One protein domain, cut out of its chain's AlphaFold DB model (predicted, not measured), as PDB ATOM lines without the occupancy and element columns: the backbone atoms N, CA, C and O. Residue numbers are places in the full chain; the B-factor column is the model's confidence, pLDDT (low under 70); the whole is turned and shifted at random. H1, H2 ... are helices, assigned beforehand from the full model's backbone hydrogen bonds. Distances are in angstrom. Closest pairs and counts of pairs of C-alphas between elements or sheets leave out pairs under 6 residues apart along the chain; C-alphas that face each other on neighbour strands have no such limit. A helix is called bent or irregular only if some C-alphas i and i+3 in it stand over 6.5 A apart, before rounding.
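This is residues 180 to 282 of the 283 residues of an uncharacterized protein of marine metagenome (UniProt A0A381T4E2). Three long helices, H1, H3 and H5, run lengthwise in a loose rod, with H3 packed on both of the others and running opposite ways to them, while H1 and H5 only come close at a steeper angle. The centres of the three make a triangle, and the two small helices sit at the two ends of the rod: H2 at one, H4 at the other. The printed part has 103 residues with five named helices, H1 to H5 in that order along the chain, and no named strand; the class is all helix. The whole is loose, with a radius of gyration of the C-alphas of 16.2 A, and spans 52 by 24 by 19 A.

H1 covers residues 180 to 200, 31.2 A from first to last C-alpha, and begins with C-alpha 180 at (-8.492, -8.758, 42.868). H2 is residues 208 to 217, 14.2 A long. H3 is residues 221 to 241, 29.9 A long, from C-alpha 221 at (-22.768, 12.516, 19.412). H4 is the short helix of residues 246 to 250, 6.2 A. H5, the longest, is residues 252 to 281, 44.7 A, and ends with C-alpha 281 at (-27.052, 15.156, 6.943). H5 is neither bent nor irregular, but only just: C-alphas 261 and 264 are 6.1 A apart.

H1 and H3 touch, the closest C-alphas being those of Leu 186 and Val 234, 6.0 A apart; they run opposite ways at a shallow tilt of 15 degrees. H3 and H5 touch, with 21 pairs of C-alphas within 8 A, closest at Glu 221 and Cys 275, 5.4 A; they too run opposite ways, at a shallow tilt of 27 degrees. H1 and H5 are close but not clearly touching, closest at the C-alphas of Tyr 190 and Val 261, 7.7 A; they run the same way at a steep tilt of 38 degrees. H2 is close to H5 but not clearly touching, closest at the C-alphas of Met 215 and Cys 275, 7.8 A. H4 is close to H5 but not clearly touching, closest at the C-alphas of Glu 248 and Leu 254, 5.6 A. H2 and H4 are apart. In H2, H3 and H4 every backbone O i to N i+4 pair is within hydrogen-bond range; in H1 it is 16 of 17 and in H5 25 of 26.

The two C-alphas farthest apart, those of Gln 209 and Ser 246, are 52.1 A from each other. The printed part has no cut. The link from H1 to H2, 7 residues, is short; those from H2 to H3, H3 to H4 and H4 to H5 are tight. The mean pLDDT of the printed part is 89.2, and residues 281 to 282 are under 70.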
ATOM      1  N   ARG A 180      -7.160  -8.642  42.246       87.00
ATOM      2  CA  ARG A 180      -8.492  -8.758  42.868       87.00
ATOM      3  C   ARG A 180      -9.118  -7.391  43.165       87.00
ATOM      4  O   ARG A 180     -10.299  -7.206  42.888       87.00
ATOM      5  N   GLU A 181      -8.349  -6.437  43.683       90.25
ATOM      6  CA  GLU A 181      -8.839  -5.078  43.961       90.25
ATOM      7  C   GLU A 181      -9.168  -4.338  42.662       90.25
ATOM      8  O   GLU A 181     -10.229  -3.725  42.550       90.25
ATOM      9  N   ARG A 182      -8.319  -4.494  41.636       91.38
ATOM     10  CA  ARG A 182      -8.563  -3.965  40.283       91.38
ATOM     11  C   ARG A 182      -9.860  -4.505  39.688       91.38
ATOM     12  O   ARG A 182     -10.658  -3.739  39.160       91.38
ATOM     13  N   VAL A 183     -10.108  -5.809  39.804       93.00
ATOM     14  CA  VAL A 183     -11.357  -6.431  39.340       93.00
ATOM     15  C   VAL A 183     -12.572  -5.831  40.052       93.00
ATOM     16  O   VAL A 183     -13.567  -5.524  39.396       93.00
ATOM     17  N   ILE A 184     -12.502  -5.625  41.371       93.25
ATOM     18  CA  ILE A 184     -13.598  -5.012  42.136       93.25
ATOM     19  C   ILE A 184     -13.881  -3.592  41.630       93.25
ATOM     20  O   ILE A 184     -15.044  -3.263  41.379       93.25
ATOM     21  N   ASP A 185     -12.843  -2.776  41.433       94.12
ATOM     22  CA  ASP A 185     -12.970  -1.421  40.884       94.12
ATOM     23  C   ASP A 185     -13.599  -1.429  39.479       94.12
ATOM     24  O   ASP A 185     -14.561  -0.704  39.216       94.12
ATOM     25  N   LEU A 186     -13.162  -2.333  38.595       95.38
ATOM     26  CA  LEU A 186     -13.742  -2.495  37.257       95.38
ATOM     27  C   LEU A 186     -15.229  -2.854  37.302       95.38
ATOM     28  O   LEU A 186     -16.031  -2.268  36.569       95.38
ATOM     29  N   CYS A 187     -15.627  -3.777  38.179       94.62
ATOM     30  CA  CYS A 187     -17.034  -4.120  38.365       94.62
ATOM     31  C   CYS A 187     -17.851  -2.923  38.877       94.62
ATOM     32  O   CYS A 187     -18.988  -2.722  38.441       94.62
ATOM     33  N   GLN A 188     -17.291  -2.102  39.771       95.31
ATOM     34  CA  GLN A 188     -17.947  -0.888  40.266       95.31
ATOM     35  C   GLN A 188     -18.101   0.168  39.164       95.31
ATOM     36  O   GLN A 188     -19.201   0.706  38.990       95.31
ATOM     37  N   LYS A 189     -17.044   0.416  38.378       95.12
ATOM     38  CA  LYS A 189     -17.063   1.312  37.209       95.12
ATOM     39  C   LYS A 189     -18.114   0.876  36.191       95.12
ATOM     40  O   LYS A 189     -18.970   1.677  35.809       95.12
ATOM     41  N   TYR A 190     -18.124  -0.406  35.827       95.44
ATOM     42  CA  TYR A 190     -19.110  -0.963  34.902       95.44
ATOM     43  C   TYR A 190     -20.542  -0.867  35.452       95.44
ATOM     44  O   TYR A 190     -21.466  -0.467  34.747       95.44
ATOM     45  N   ARG A 191     -20.755  -1.140  36.744       94.94
ATOM     46  CA  ARG A 191     -22.081  -1.000  37.367       94.94
ATOM     47  C   ARG A 191     -22.576   0.449  37.368       94.94
ATOM     48  O   ARG A 191     -23.763   0.679  37.145       94.94
ATOM     49  N   LYS A 192     -21.700   1.424  37.631       93.19
ATOM     50  CA  LYS A 192     -22.042   2.855  37.553       93.19
ATOM     51  C   LYS A 192     -22.475   3.226  36.134       93.19
ATOM     52  O   LYS A 192     -23.489   3.889  35.961       93.19
ATOM     53  N   MET A 193     -21.749   2.731  35.139       91.25
ATOM     54  CA  MET A 193     -22.069   2.872  33.720       91.25
ATOM     55  C   MET A 193     -23.452   2.335  33.351       91.25
ATOM     56  O   MET A 193     -24.257   3.063  32.775       91.25
ATOM     57  N   VAL A 194     -23.760   1.101  33.755       91.62
ATOM     58  CA  VAL A 194     -25.077   0.490  33.524       91.62
ATOM     59  C   VAL A 194     -26.197   1.355  34.105       91.62
ATOM     60  O   VAL A 194     -27.188   1.597  33.421       91.62
ATOM     61  N   LYS A 195     -26.028   1.882  35.326       91.75
ATOM     62  CA  LYS A 195     -27.013   2.790  35.941       91.75
ATOM     63  C   LYS A 195     -27.220   4.058  35.115       91.75
ATOM     64  O   LYS A 195     -28.358   4.393  34.811       91.75
ATOM     65  N   MET A 196     -26.133   4.714  34.703       88.31
ATOM     66  CA  MET A 196     -26.219   5.938  33.900       88.31
ATOM     67  C   MET A 196     -26.941   5.700  32.567       88.31
ATOM     68  O   MET A 196     -27.719   6.548  32.151       88.31
ATOM     69  N   ILE A 197     -26.715   4.561  31.901       86.81
ATOM     70  CA  ILE A 197     -27.400   4.224  30.640       86.81
ATOM     71  C   ILE A 197     -28.888   3.932  30.883       86.81
ATOM     72  O   ILE A 197     -29.743   4.394  30.127       86.81
ATOM     73  N   GLN A 198     -29.221   3.205  31.953       87.38
ATOM     74  CA  GLN A 198     -30.610   2.908  32.320       87.38
ATOM     75  C   GLN A 198     -31.417   4.175  32.649       87.38
ATOM     76  O   GLN A 198     -32.603   4.251  32.327       87.38
ATOM     77  N   GLU A 199     -30.780   5.183  33.246       86.38
ATOM     78  CA  GLU A 199     -31.408   6.466  33.588       86.38
ATOM     79  C   GLU A 199     -31.834   7.283  32.357       86.38
ATOM     80  O   GLU A 199     -32.818   8.021  32.439       86.38
ATOM     81  N   ILE A 200     -31.178   7.111  31.199       81.25
ATOM     82  CA  ILE A 200     -31.541   7.819  29.957       81.25
ATOM     83  C   ILE A 200     -32.956   7.445  29.493       81.25
ATOM     84  O   ILE A 200     -33.645   8.284  28.904       81.25
ATOM     85  N   LYS A 201     -33.404   6.208  29.762       77.88
ATOM     86  CA  LYS A 201     -34.678   5.642  29.279       77.88
ATOM     87  C   LYS A 201     -34.854   5.874  27.774       77.88
ATOM     88  O   LYS A 201     -35.558   6.793  27.344       77.88
ATOM     89  N   ILE A 202     -34.125   5.089  26.985       76.81
ATOM     90  CA  ILE A 202     -34.235   5.097  25.526       76.81
ATOM     91  C   ILE A 202     -35.391   4.175  25.152       76.81
ATOM     92  O   ILE A 202     -35.245   2.953  25.160       76.81
ATOM     93  N   ASP A 203     -36.538   4.765  24.837       71.62
ATOM     94  CA  ASP A 203     -37.669   4.026  24.291       71.62
ATOM     95  C   ASP A 203     -37.498   3.875  22.776       71.62
ATOM     96  O   ASP A 203     -37.120   4.822  22.079       71.62
ATOM     97  N   LYS A 204     -37.782   2.677  22.252       70.94
ATOM     98  CA  LYS A 204     -37.867   2.470  20.801       70.94
ATOM     99  C   LYS A 204     -39.001   3.342  20.258       70.94
ATOM    100  O   LYS A 204     -40.102   3.335  20.804       70.94
ATOM    101  N   SER A 205     -38.741   4.076  19.182       71.81
ATOM    102  CA  SER A 205     -39.748   4.905  18.526       71.81
ATOM    103  C   SER A 205     -39.576   4.864  17.016       71.81
ATOM    104  O   SER A 205     -38.560   5.323  16.504       71.81
ATOM    105  N   ASP A 206     -40.626   4.440  16.318       74.31
ATOM    106  CA  ASP A 206     -40.710   4.502  14.854       74.31
ATOM    107  C   ASP A 206     -41.228   5.866  14.355       74.31
ATOM    108  O   ASP A 206     -41.298   6.132  13.157       74.31
ATOM    109  N   ASN A 207     -41.598   6.768  15.273       85.44
ATOM    110  CA  ASN A 207     -42.027   8.121  14.936       85.44
ATOM    111  C   ASN A 207     -40.819   9.052  14.737       85.44
ATOM    112  O   ASN A 207     -40.031   9.265  15.661       85.44
ATOM    113  N   THR A 208     -40.722   9.679  13.560       83.12
ATOM    114  CA  THR A 208     -39.619  10.583  13.191       83.12
ATOM    115  C   THR A 208     -39.476  11.789  14.120       83.12
ATOM    116  O   THR A 208     -38.359  12.206  14.414       83.12
ATOM    117  N   GLN A 209     -40.579  12.367  14.606       84.06
ATOM    118  CA  GLN A 209     -40.516  13.529  15.495       84.06
ATOM    119  C   GLN A 209     -39.972  13.143  16.870       84.06
ATOM    120  O   GLN A 209     -39.090  13.817  17.398       84.06
ATOM    121  N   THR A 210     -40.447  12.029  17.421       84.25
ATOM    122  CA  THR A 210     -39.919  11.466  18.667       84.25
ATOM    123  C   THR A 210     -38.451  11.062  18.514       84.25
ATOM    124  O   THR A 210     -37.653  11.338  19.406       84.25
ATOM    125  N   PHE A 211     -38.067  10.486  17.370       84.12
ATOM    126  CA  PHE A 211     -36.673  10.163  17.063       84.12
ATOM    127  C   PHE A 211     -35.787  11.418  17.039       84.12
ATOM    128  O   PHE A 211     -34.738  11.428  17.672       84.12
ATOM    129  N   ARG A 212     -36.233  12.515  16.409       84.94
ATOM    130  CA  ARG A 212     -35.512  13.803  16.437       84.94
ATOM    131  C   ARG A 212     -35.289  14.323  17.854       84.94
ATOM    132  O   ARG A 212     -34.187  14.740  18.192       84.94
ATOM    133  N   VAL A 213     -36.323  14.276  18.696       86.00
ATOM    134  CA  VAL A 213     -36.216  14.691  20.103       86.00
ATOM    135  C   VAL A 213     -35.242  13.789  20.865       86.00
ATOM    136  O   VAL A 213     -34.427  14.288  21.644       86.00
ATOM    137  N   LEU A 214     -35.287  12.477  20.625       84.62
ATOM    138  CA  LEU A 214     -34.369  11.504  21.214       84.62
ATOM    139  C   LEU A 214     -32.913  11.794  20.815       84.62
ATOM    140  O   LEU A 214     -32.059  11.880  21.696       84.62
ATOM    141  N   MET A 215     -32.648  12.005  19.524       83.88
ATOM    142  CA  MET A 215     -31.320  12.355  19.009       83.88
ATOM    143  C   MET A 215     -30.808  13.654  19.631       83.88
ATOM    144  O   MET A 215     -29.724  13.670  20.199       83.88
ATOM    145  N   ALA A 216     -31.614  14.718  19.645       83.19
ATOM    146  CA  ALA A 216     -31.189  16.006  20.190       83.19
ATOM    147  C   ALA A 216     -30.878  15.957  21.701       83.19
ATOM    148  O   ALA A 216     -29.912  16.566  22.164       83.19
ATOM    149  N   SER A 217     -31.688  15.236  22.485       81.69
ATOM    150  CA  SER A 217     -31.650  15.314  23.956       81.69
ATOM    151  C   SER A 217     -30.899  14.180  24.655       81.69
ATOM    152  O   SER A 217     -30.353  14.394  25.735       81.69
ATOM    153  N   LYS A 218     -30.891  12.974  24.077       82.81
ATOM    154  CA  LYS A 218     -30.470  11.741  24.764       82.81
ATOM    155  C   LYS A 218     -29.426  10.932  24.002       82.81
ATOM    156  O   LYS A 218     -28.680  10.193  24.635       82.81
ATOM    157  N   LEU A 219     -29.381  11.050  22.675       84.19
ATOM    158  CA  LEU A 219     -28.536  10.240  21.792       84.19
ATOM    159  C   LEU A 219     -27.726  11.086  20.802       84.19
ATOM    160  O   LEU A 219     -27.449  10.637  19.699       84.19
ATOM    161  N   ASN A 220     -27.337  12.303  21.182       87.06
ATOM    162  CA  ASN A 220     -26.423  13.086  20.354       87.06
ATOM    163  C   ASN A 220     -24.990  12.552  20.474       87.06
ATOM    164  O   ASN A 220     -24.630  11.848  21.426       87.06
ATOM    165  N   GLU A 221     -24.155  12.950  19.520       89.62
ATOM    166  CA  GLU A 221     -22.768  12.516  19.412       89.62
ATOM    167  C   GLU A 221     -21.973  12.701  20.717       89.62
ATOM    168  O   GLU A 221     -21.272  11.789  21.163       89.62
ATOM    169  N   LYS A 222     -22.128  13.851  21.386       90.50
ATOM    170  CA  LYS A 222     -21.439  14.158  22.648       90.50
ATOM    171  C   LYS A 222     -21.779  13.146  23.744       90.50
ATOM    172  O   LYS A 222     -20.884  12.695  24.462       90.50
ATOM    173  N   ILE A 223     -23.057  12.795  23.882       90.69
ATOM    174  CA  ILE A 223     -23.526  11.835  24.887       90.69
ATOM    175  C   ILE A 223     -23.004  10.429  24.567       90.69
ATOM    176  O   ILE A 223     -22.442   9.768  25.442       90.69
ATOM    177  N   VAL A 224     -23.130   9.980  23.316       92.44
ATOM    178  CA  VAL A 224     -22.654   8.650  22.898       92.44
ATOM    179  C   VAL A 224     -21.139   8.528  23.080       92.44
ATOM    180  O   VAL A 224     -20.659   7.536  23.636       92.44
ATOM    181  N   ARG A 225     -20.382   9.564  22.702       93.81
ATOM    182  CA  ARG A 225     -18.931   9.648  22.906       93.81
ATOM    183  C   ARG A 225     -18.563   9.522  24.382       93.81
ATOM    184  O   ARG A 225     -17.682   8.735  24.713       93.81
ATOM    185  N   MET A 226     -19.262  10.227  25.274       93.44
ATOM    186  CA  MET A 226     -19.037  10.123  26.718       93.44
ATOM    187  C   MET A 226     -19.185   8.676  27.215       93.44
ATOM    188  O   MET A 226     -18.304   8.195  27.929       93.44
ATOM    189  N   TYR A 227     -20.256   7.967  26.841       93.56
ATOM    190  CA  TYR A 227     -20.433   6.564  27.241       93.56
ATOM    191  C   TYR A 227     -19.365   5.652  26.643       93.56
ATOM    192  O   TYR A 227     -18.840   4.785  27.344       93.56
ATOM    193  N   LYS A 228     -19.003   5.870  25.373       95.12
ATOM    194  CA  LYS A 228     -17.946   5.108  24.706       95.12
ATOM    195  C   LYS A 228     -16.620   5.223  25.459       95.12
ATOM    196  O   LYS A 228     -15.992   4.207  25.731       95.12
ATOM    197  N   GLU A 229     -16.216   6.430  25.855       95.31
ATOM    198  CA  GLU A 229     -14.954   6.628  26.581       95.31
ATOM    199  C   GLU A 229     -14.959   5.955  27.960       95.31
ATOM    200  O   GLU A 229     -13.978   5.324  28.353       95.31
ATOM    201  N   HIS A 230     -16.082   6.000  28.683       93.94
ATOM    202  CA  HIS A 230     -16.177   5.325  29.978       93.94
ATOM    203  C   HIS A 230     -16.083   3.799  29.850       93.94
ATOM    204  O   HIS A 230     -15.416   3.158  30.662       93.94
ATOM    205  N   ILE A 231     -16.735   3.194  28.849       95.81
ATOM    206  CA  ILE A 231     -16.667   1.737  28.676       95.81
ATOM    207  C   ILE A 231     -15.325   1.292  28.107       95.81
ATOM    208  O   ILE A 231     -14.804   0.249  28.500       95.81
ATOM    209  N   HIS A 232     -14.737   2.118  27.241       96.06
ATOM    210  CA  HIS A 232     -13.391   1.916  26.735       96.06
ATOM    211  C   HIS A 232     -12.377   1.920  27.882       96.06
ATOM    212  O   HIS A 232     -11.574   1.001  27.958       96.06
ATOM    213  N   SER A 233     -12.475   2.859  28.833       95.69
ATOM    214  CA  SER A 233     -11.635   2.878  30.040       95.69
ATOM    215  C   SER A 233     -11.724   1.570  30.835       95.69
ATOM    216  O   SER A 233     -10.684   1.014  31.188       95.69
ATOM    217  N   VAL A 234     -12.927   1.017  31.040       96.62
ATOM    218  CA  VAL A 234     -13.095  -0.297  31.695       96.62
ATOM    219  C   VAL A 234     -12.413  -1.406  30.887       96.62
ATOM    220  O   VAL A 234     -11.729  -2.251  31.464       96.62
ATOM    221  N   GLN A 235     -12.567  -1.414  29.559       96.19
ATOM    222  CA  GLN A 235     -11.933  -2.427  28.712       96.19
ATOM    223  C   GLN A 235     -10.407  -2.313  28.714       96.19
ATOM    224  O   GLN A 235      -9.732  -3.335  28.819       96.19
ATOM    225  N   SER A 236      -9.865  -1.099  28.598       95.31
ATOM    226  CA  SER A 236      -8.424  -0.849  28.603       95.31
ATOM    227  C   SER A 236      -7.805  -1.292  29.921       95.31
ATOM    228  O   SER A 236      -6.849  -2.057  29.911       95.31
ATOM    229  N   GLU A 237      -8.386  -0.896  31.054       94.50
ATOM    230  CA  GLU A 237      -7.894  -1.314  32.367       94.50
ATOM    231  C   GLU A 237      -7.994  -2.836  32.570       94.50
ATOM    232  O   GLU A 237      -7.068  -3.440  33.111       94.50
ATOM    233  N   TYR A 238      -9.064  -3.482  32.088       95.25
ATOM    234  CA  TYR A 238      -9.155  -4.944  32.090       95.25
ATOM    235  C   TYR A 238      -8.030  -5.578  31.256       95.25
ATOM    236  O   TYR A 238      -7.342  -6.488  31.722       95.25
ATOM    237  N   ASP A 239      -7.837  -5.107  30.020       93.06
ATOM    238  CA  ASP A 239      -6.832  -5.636  29.094       93.06
ATOM    239  C   ASP A 239      -5.396  -5.409  29.600       93.06
ATOM    240  O   ASP A 239      -4.521  -6.207  29.271       93.06
ATOM    241  N   THR A 240      -5.161  -4.365  30.403       90.38
ATOM    242  CA  THR A 240      -3.857  -4.061  31.011       90.38
ATOM    243  C   THR A 240      -3.587  -4.849  32.291       90.38
ATOM    244  O   THR A 240      -2.468  -5.311  32.479       90.38
ATOM    245  N   TYR A 241      -4.569  -4.979  33.189       90.19
ATOM    246  CA  TYR A 241      -4.311  -5.450  34.560       90.19
ATOM    247  C   TYR A 241      -4.916  -6.813  34.900       90.19
ATOM    248  O   TYR A 241      -4.547  -7.392  35.919       90.19
ATOM    249  N   VAL A 242      -5.863  -7.320  34.104       91.06
ATOM    250  CA  VAL A 242      -6.597  -8.564  34.410       91.06
ATOM    251  C   VAL A 242      -6.347  -9.634  33.358       91.06
ATOM    252  O   VAL A 242      -6.165 -10.807  33.690       91.06
ATOM    253  N   LYS A 243      -6.323  -9.249  32.084       89.88
ATOM    254  CA  LYS A 243      -6.135 -10.181  30.976       89.88
ATOM    255  C   LYS A 243      -4.799 -10.915  31.075       89.88
ATOM    256  O   LYS A 243      -3.770 -10.311  31.336       89.88
ATOM    257  N   ASN A 244      -4.814 -12.215  30.789       87.31
ATOM    258  CA  ASN A 244      -3.667 -13.126  30.874       87.31
ATOM    259  C   ASN A 244      -3.072 -13.320  32.280       87.31
ATOM    260  O   ASN A 244      -2.020 -13.942  32.391       87.31
ATOM    261  N   THR A 245      -3.740 -12.871  33.342       88.75
ATOM    262  CA  THR A 245      -3.317 -13.174  34.718       88.75
ATOM    263  C   THR A 245      -3.773 -14.573  35.147       88.75
ATOM    264  O   THR A 245      -4.718 -15.145  34.590       88.75
ATOM    265  N   SER A 246      -3.138 -15.121  36.185       87.31
ATOM    266  CA  SER A 246      -3.573 -16.364  36.844       87.31
ATOM    267  C   SER A 246      -5.019 -16.276  37.350       87.31
ATOM    268  O   SER A 246      -5.777 -17.237  37.219       87.31
ATOM    269  N   LEU A 247      -5.438 -15.097  37.824       88.50
ATOM    270  CA  LEU A 247      -6.800 -14.840  38.286       88.50
ATOM    271  C   LEU A 247      -7.837 -14.983  37.159       88.50
ATOM    272  O   LEU A 247      -8.865 -15.624  37.358       88.50
ATOM    273  N   GLU A 248      -7.584 -14.440  35.963       90.81
ATOM    274  CA  GLU A 248      -8.498 -14.610  34.816       90.81
ATOM    275  C   GLU A 248      -8.656 -16.087  34.424       90.81
ATOM    276  O   GLU A 248      -9.743 -16.515  34.031       90.81
ATOM    277  N   LYS A 249      -7.587 -16.882  34.552       87.44
ATOM    278  CA  LYS A 249      -7.631 -18.327  34.284       87.44
ATOM    279  C   LYS A 249      -8.392 -19.100  35.358       87.44
ATOM    280  O   LYS A 249      -9.092 -20.051  35.022       87.44
ATOM    281  N   GLU A 250      -8.243 -18.707  36.622       90.69
ATOM    282  CA  GLU A 250      -8.944 -19.309  37.762       90.69
ATOM    283  C   GLU A 250     -10.457 -19.036  37.691       90.69
ATOM    284  O   GLU A 250     -11.262 -19.936  37.930       90.69
ATOM    285  N   TYR A 251     -10.856 -17.818  37.305       91.38
ATOM    286  CA  TYR A 251     -12.256 -17.388  37.264       91.38
ATOM    287  C   TYR A 251     -12.732 -17.122  35.830       91.38
ATOM    288  O   TYR A 251     -12.634 -16.003  35.323       91.38
ATOM    289  N   GLU A 252     -13.373 -18.116  35.204       89.38
ATOM    290  CA  GLU A 252     -13.929 -17.993  33.840       89.38
ATOM    291  C   GLU A 252     -14.929 -16.824  33.687       89.38
ATOM    292  O   GLU A 252     -15.137 -16.296  32.590       89.38
ATOM    293  N   GLU A 253     -15.544 -16.391  34.791       92.50
ATOM    294  CA  GLU A 253     -16.443 -15.236  34.828       92.50
ATOM    295  C   GLU A 253     -15.754 -13.927  34.445       92.50
ATOM    296  O   GLU A 253     -16.421 -13.046  33.909       92.50
ATOM    297  N   LEU A 254     -14.439 -13.794  34.650       92.94
ATOM    298  CA  LEU A 254     -13.692 -12.601  34.246       92.94
ATOM    299  C   LEU A 254     -13.617 -12.494  32.720       92.94
ATOM    300  O   LEU A 254     -13.939 -11.447  32.154       92.94
ATOM    301  N   ALA A 255     -13.341 -13.606  32.033       90.31
ATOM    302  CA  ALA A 255     -13.368 -13.645  30.574       90.31
ATOM    303  C   ALA A 255     -14.766 -13.317  30.010       90.31
ATOM    304  O   ALA A 255     -14.880 -12.631  28.994       90.31
ATOM    305  N   LYS A 256     -15.836 -13.766  30.684       92.81
ATOM    306  CA  LYS A 256     -17.226 -13.419  30.326       92.81
ATOM    307  C   LYS A 256     -17.532 -11.947  30.609       92.81
ATOM    308  O   LYS A 256     -18.125 -11.280  29.767       92.81
ATOM    309  N   PHE A 257     -17.091 -11.417  31.752       95.12
ATOM    310  CA  PHE A 257     -17.205  -9.997  32.096       95.12
ATOM    311  C   PHE A 257     -16.573  -9.119  31.016       95.12
ATOM    312  O   PHE A 257     -17.211  -8.175  30.555       95.12
ATOM    313  N   ARG A 258     -15.386  -9.482  30.516       94.94
ATOM    314  CA  ARG A 258     -14.760  -8.792  29.381       94.94
ATOM    315  C   ARG A 258     -15.675  -8.753  28.150       94.94
ATOM    316  O   ARG A 258     -15.742  -7.727  27.481       94.94
ATOM    317  N   GLY A 259     -16.399  -9.835  27.857       94.69
ATOM    318  CA  GLY A 259     -17.414  -9.873  26.797       94.69
ATOM    319  C   GLY A 259     -18.552  -8.869  27.011       94.69
ATOM    320  O   GLY A 259     -18.890  -8.128  26.089       94.69
ATOM    321  N   TYR A 260     -19.067  -8.770  28.240       94.31
ATOM    322  CA  TYR A 260     -20.071  -7.768  28.631       94.31
ATOM    323  C   TYR A 260     -19.558  -6.321  28.590       94.31
ATOM    324  O   TYR A 260     -20.364  -5.396  28.536       94.31
ATOM    325  N   VAL A 261     -18.242  -6.103  28.595       95.88
ATOM    326  CA  VAL A 261     -17.637  -4.785  28.350       95.88
ATOM    327  C   VAL A 261     -17.474  -4.534  26.846       95.88
ATOM    328  O   VAL A 261     -17.858  -3.473  26.358       95.88
ATOM    329  N   SER A 262     -16.957  -5.512  26.094       96.19
ATOM    330  CA  SER A 262     -16.686  -5.363  24.658       96.19
ATOM    331  C   SER A 262     -17.943  -5.187  23.811       96.19
ATOM    332  O   SER A 262     -17.957  -4.335  22.929       96.19
ATOM    333  N   MET A 263     -19.007  -5.948  24.071       95.19
ATOM    334  CA  MET A 263     -20.243  -5.864  23.284       95.19
ATOM    335  C   MET A 263     -20.838  -4.435  23.256       95.19
ATOM    336  O   MET A 263     -20.969  -3.859  22.173       95.19
ATOM    337  N   PRO A 264     -21.144  -3.802  24.404       94.31
ATOM    338  CA  PRO A 264     -21.623  -2.420  24.429       94.31
ATOM    339  C   PRO A 264     -20.592  -1.385  23.954       94.31
ATOM    340  O   PRO A 264     -21.011  -0.379  23.388       94.31
ATOM    341  N   LEU A 265     -19.277  -1.607  24.118       96.44
ATOM    342  CA  LEU A 265     -18.259  -0.725  23.524       96.44
ATOM    343  C   LEU A 265     -18.438  -0.620  22.009       96.44
ATOM    344  O   LEU A 265     -18.552   0.482  21.478       96.44
ATOM    345  N   HIS A 266     -18.513  -1.759  21.325       96.62
ATOM    346  CA  HIS A 266     -18.629  -1.773  19.871       96.62
ATOM    347  C   HIS A 266     -20.010  -1.311  19.389       96.62
ATOM    348  O   HIS A 266     -20.109  -0.665  18.348       96.62
ATOM    349  N   LEU A 267     -21.083  -1.560  20.150       95.38
ATOM    350  CA  LEU A 267     -22.395  -0.968  19.854       95.38
ATOM    351  C   LEU A 267     -22.362   0.564  19.952       95.38
ATOM    352  O   LEU A 267     -22.919   1.244  19.092       95.38
ATOM    353  N   LEU A 268     -21.680   1.116  20.958       95.25
ATOM    354  CA  LEU A 268     -21.491   2.562  21.094       95.25
ATOM    355  C   LEU A 268     -20.613   3.134  19.974       95.25
ATOM    356  O   LEU A 268     -20.846   4.264  19.555       95.25
ATOM    357  N   GLU A 269     -19.648   2.371  19.449       96.44
ATOM    358  CA  GLU A 269     -18.906   2.754  18.243       96.44
ATOM    359  C   GLU A 269     -19.828   2.854  17.022       96.44
ATOM    360  O   GLU A 269     -19.803   3.876  16.341       96.44
ATOM    361  N   VAL A 270     -20.702   1.867  16.785       96.56
ATOM    362  CA  VAL A 270     -21.716   1.946  15.715       96.56
ATOM    363  C   VAL A 270     -22.597   3.183  15.898       96.56
ATOM    364  O   VAL A 270     -22.763   3.969  14.967       96.56
ATOM    365  N   MET A 271     -23.133   3.388  17.107       93.31
ATOM    366  CA  MET A 271     -23.999   4.529  17.404       93.31
ATOM    367  C   MET A 271     -23.295   5.865  17.174       93.31
ATOM    368  O   MET A 271     -23.903   6.761  16.602       93.31
ATOM    369  N   LEU A 272     -22.029   6.001  17.579       94.38
ATOM    370  CA  LEU A 272     -21.265   7.237  17.419       94.38
ATOM    371  C   LEU A 272     -21.194   7.655  15.945       94.38
ATOM    372  O   LEU A 272     -21.467   8.808  15.624       94.38
ATOM    373  N   TRP A 273     -20.879   6.716  15.053       93.62
ATOM    374  CA  TRP A 273     -20.762   6.993  13.619       93.62
ATOM    375  C   TRP A 273     -22.110   7.236  12.938       93.62
ATOM    376  O   TRP A 273     -22.192   8.051  12.020       93.62
ATOM    377  N   LEU A 274     -23.184   6.608  13.420       92.06
ATOM    378  CA  LEU A 274     -24.538   6.922  12.960       92.06
ATOM    379  C   LEU A 274     -25.014   8.302  13.443       92.06
ATOM    380  O   LEU A 274     -25.707   8.987  12.695       92.06
ATOM    381  N   CYS A 275     -24.626   8.732  14.649       90.19
ATOM    382  CA  CYS A 275     -24.896  10.090  15.133       90.19
ATOM    383  C   CYS A 275     -24.148  11.126  14.292       90.19
ATOM    384  O   CYS A 275     -24.762  12.077  13.833       90.19
ATOM    385  N   HIS A 276     -22.861  10.890  14.012       87.06
ATOM    386  CA  HIS A 276     -22.071  11.733  13.105       87.06
ATOM    387  C   HIS A 276     -22.714  11.869  11.726       87.06
ATOM    388  O   HIS A 276     -22.864  12.974  11.217       87.06
ATOM    389  N   PHE A 277     -23.133  10.750  11.132       87.62
ATOM    390  CA  PHE A 277     -23.847  10.758   9.855       87.62
ATOM    391  C   PHE A 277     -25.150  11.566   9.926       87.62
ATOM    392  O   PHE A 277     -25.450  12.333   9.012       87.62
ATOM    393  N   TYR A 278     -25.915  11.400  11.007       85.62
ATOM    394  CA  TYR A 278     -27.157  12.131  11.224       85.62
ATOM    395  C   TYR A 278     -26.905  13.639  11.334       85.62
ATOM    396  O   TYR A 278     -27.517  14.409  10.604       85.62
ATOM    397  N   ASP A 279     -25.963  14.058  12.176       79.31
ATOM    398  CA  ASP A 279     -25.666  15.472  12.399       79.31
ATOM    399  C   ASP A 279     -25.110  16.144  11.126       79.31
ATOM    400  O   ASP A 279     -25.459  17.287  10.847       79.31
ATOM    401  N   LEU A 280     -24.341  15.426  10.296       71.44
ATOM    402  CA  LEU A 280     -23.859  15.915   8.994       71.44
ATOM    403  C   LEU A 280     -24.955  16.032   7.924       71.44
ATOM    404  O   LEU A 280     -24.845  16.876   7.046       71.44
ATOM    405  N   SER A 281     -25.991  15.189   7.969       59.91
ATOM    406  CA  SER A 281     -27.052  15.156   6.943       59.91
ATOM    407  C   SER A 281     -28.176  16.176   7.182       59.91
ATOM    408  O   SER A 281     -29.061  16.324   6.340       59.91
ATOM    409  N   PHE A 282     -28.199  16.817   8.354       53.16
ATOM    410  CA  PHE A 282     -29.248  17.755   8.777       53.16
ATOM    411  C   PHE A 282     -28.709  19.144   9.173       53.16
ATOM    412  O   PHE A 282     -29.480  19.953   9.702       53.16
TER     413      PHE A 282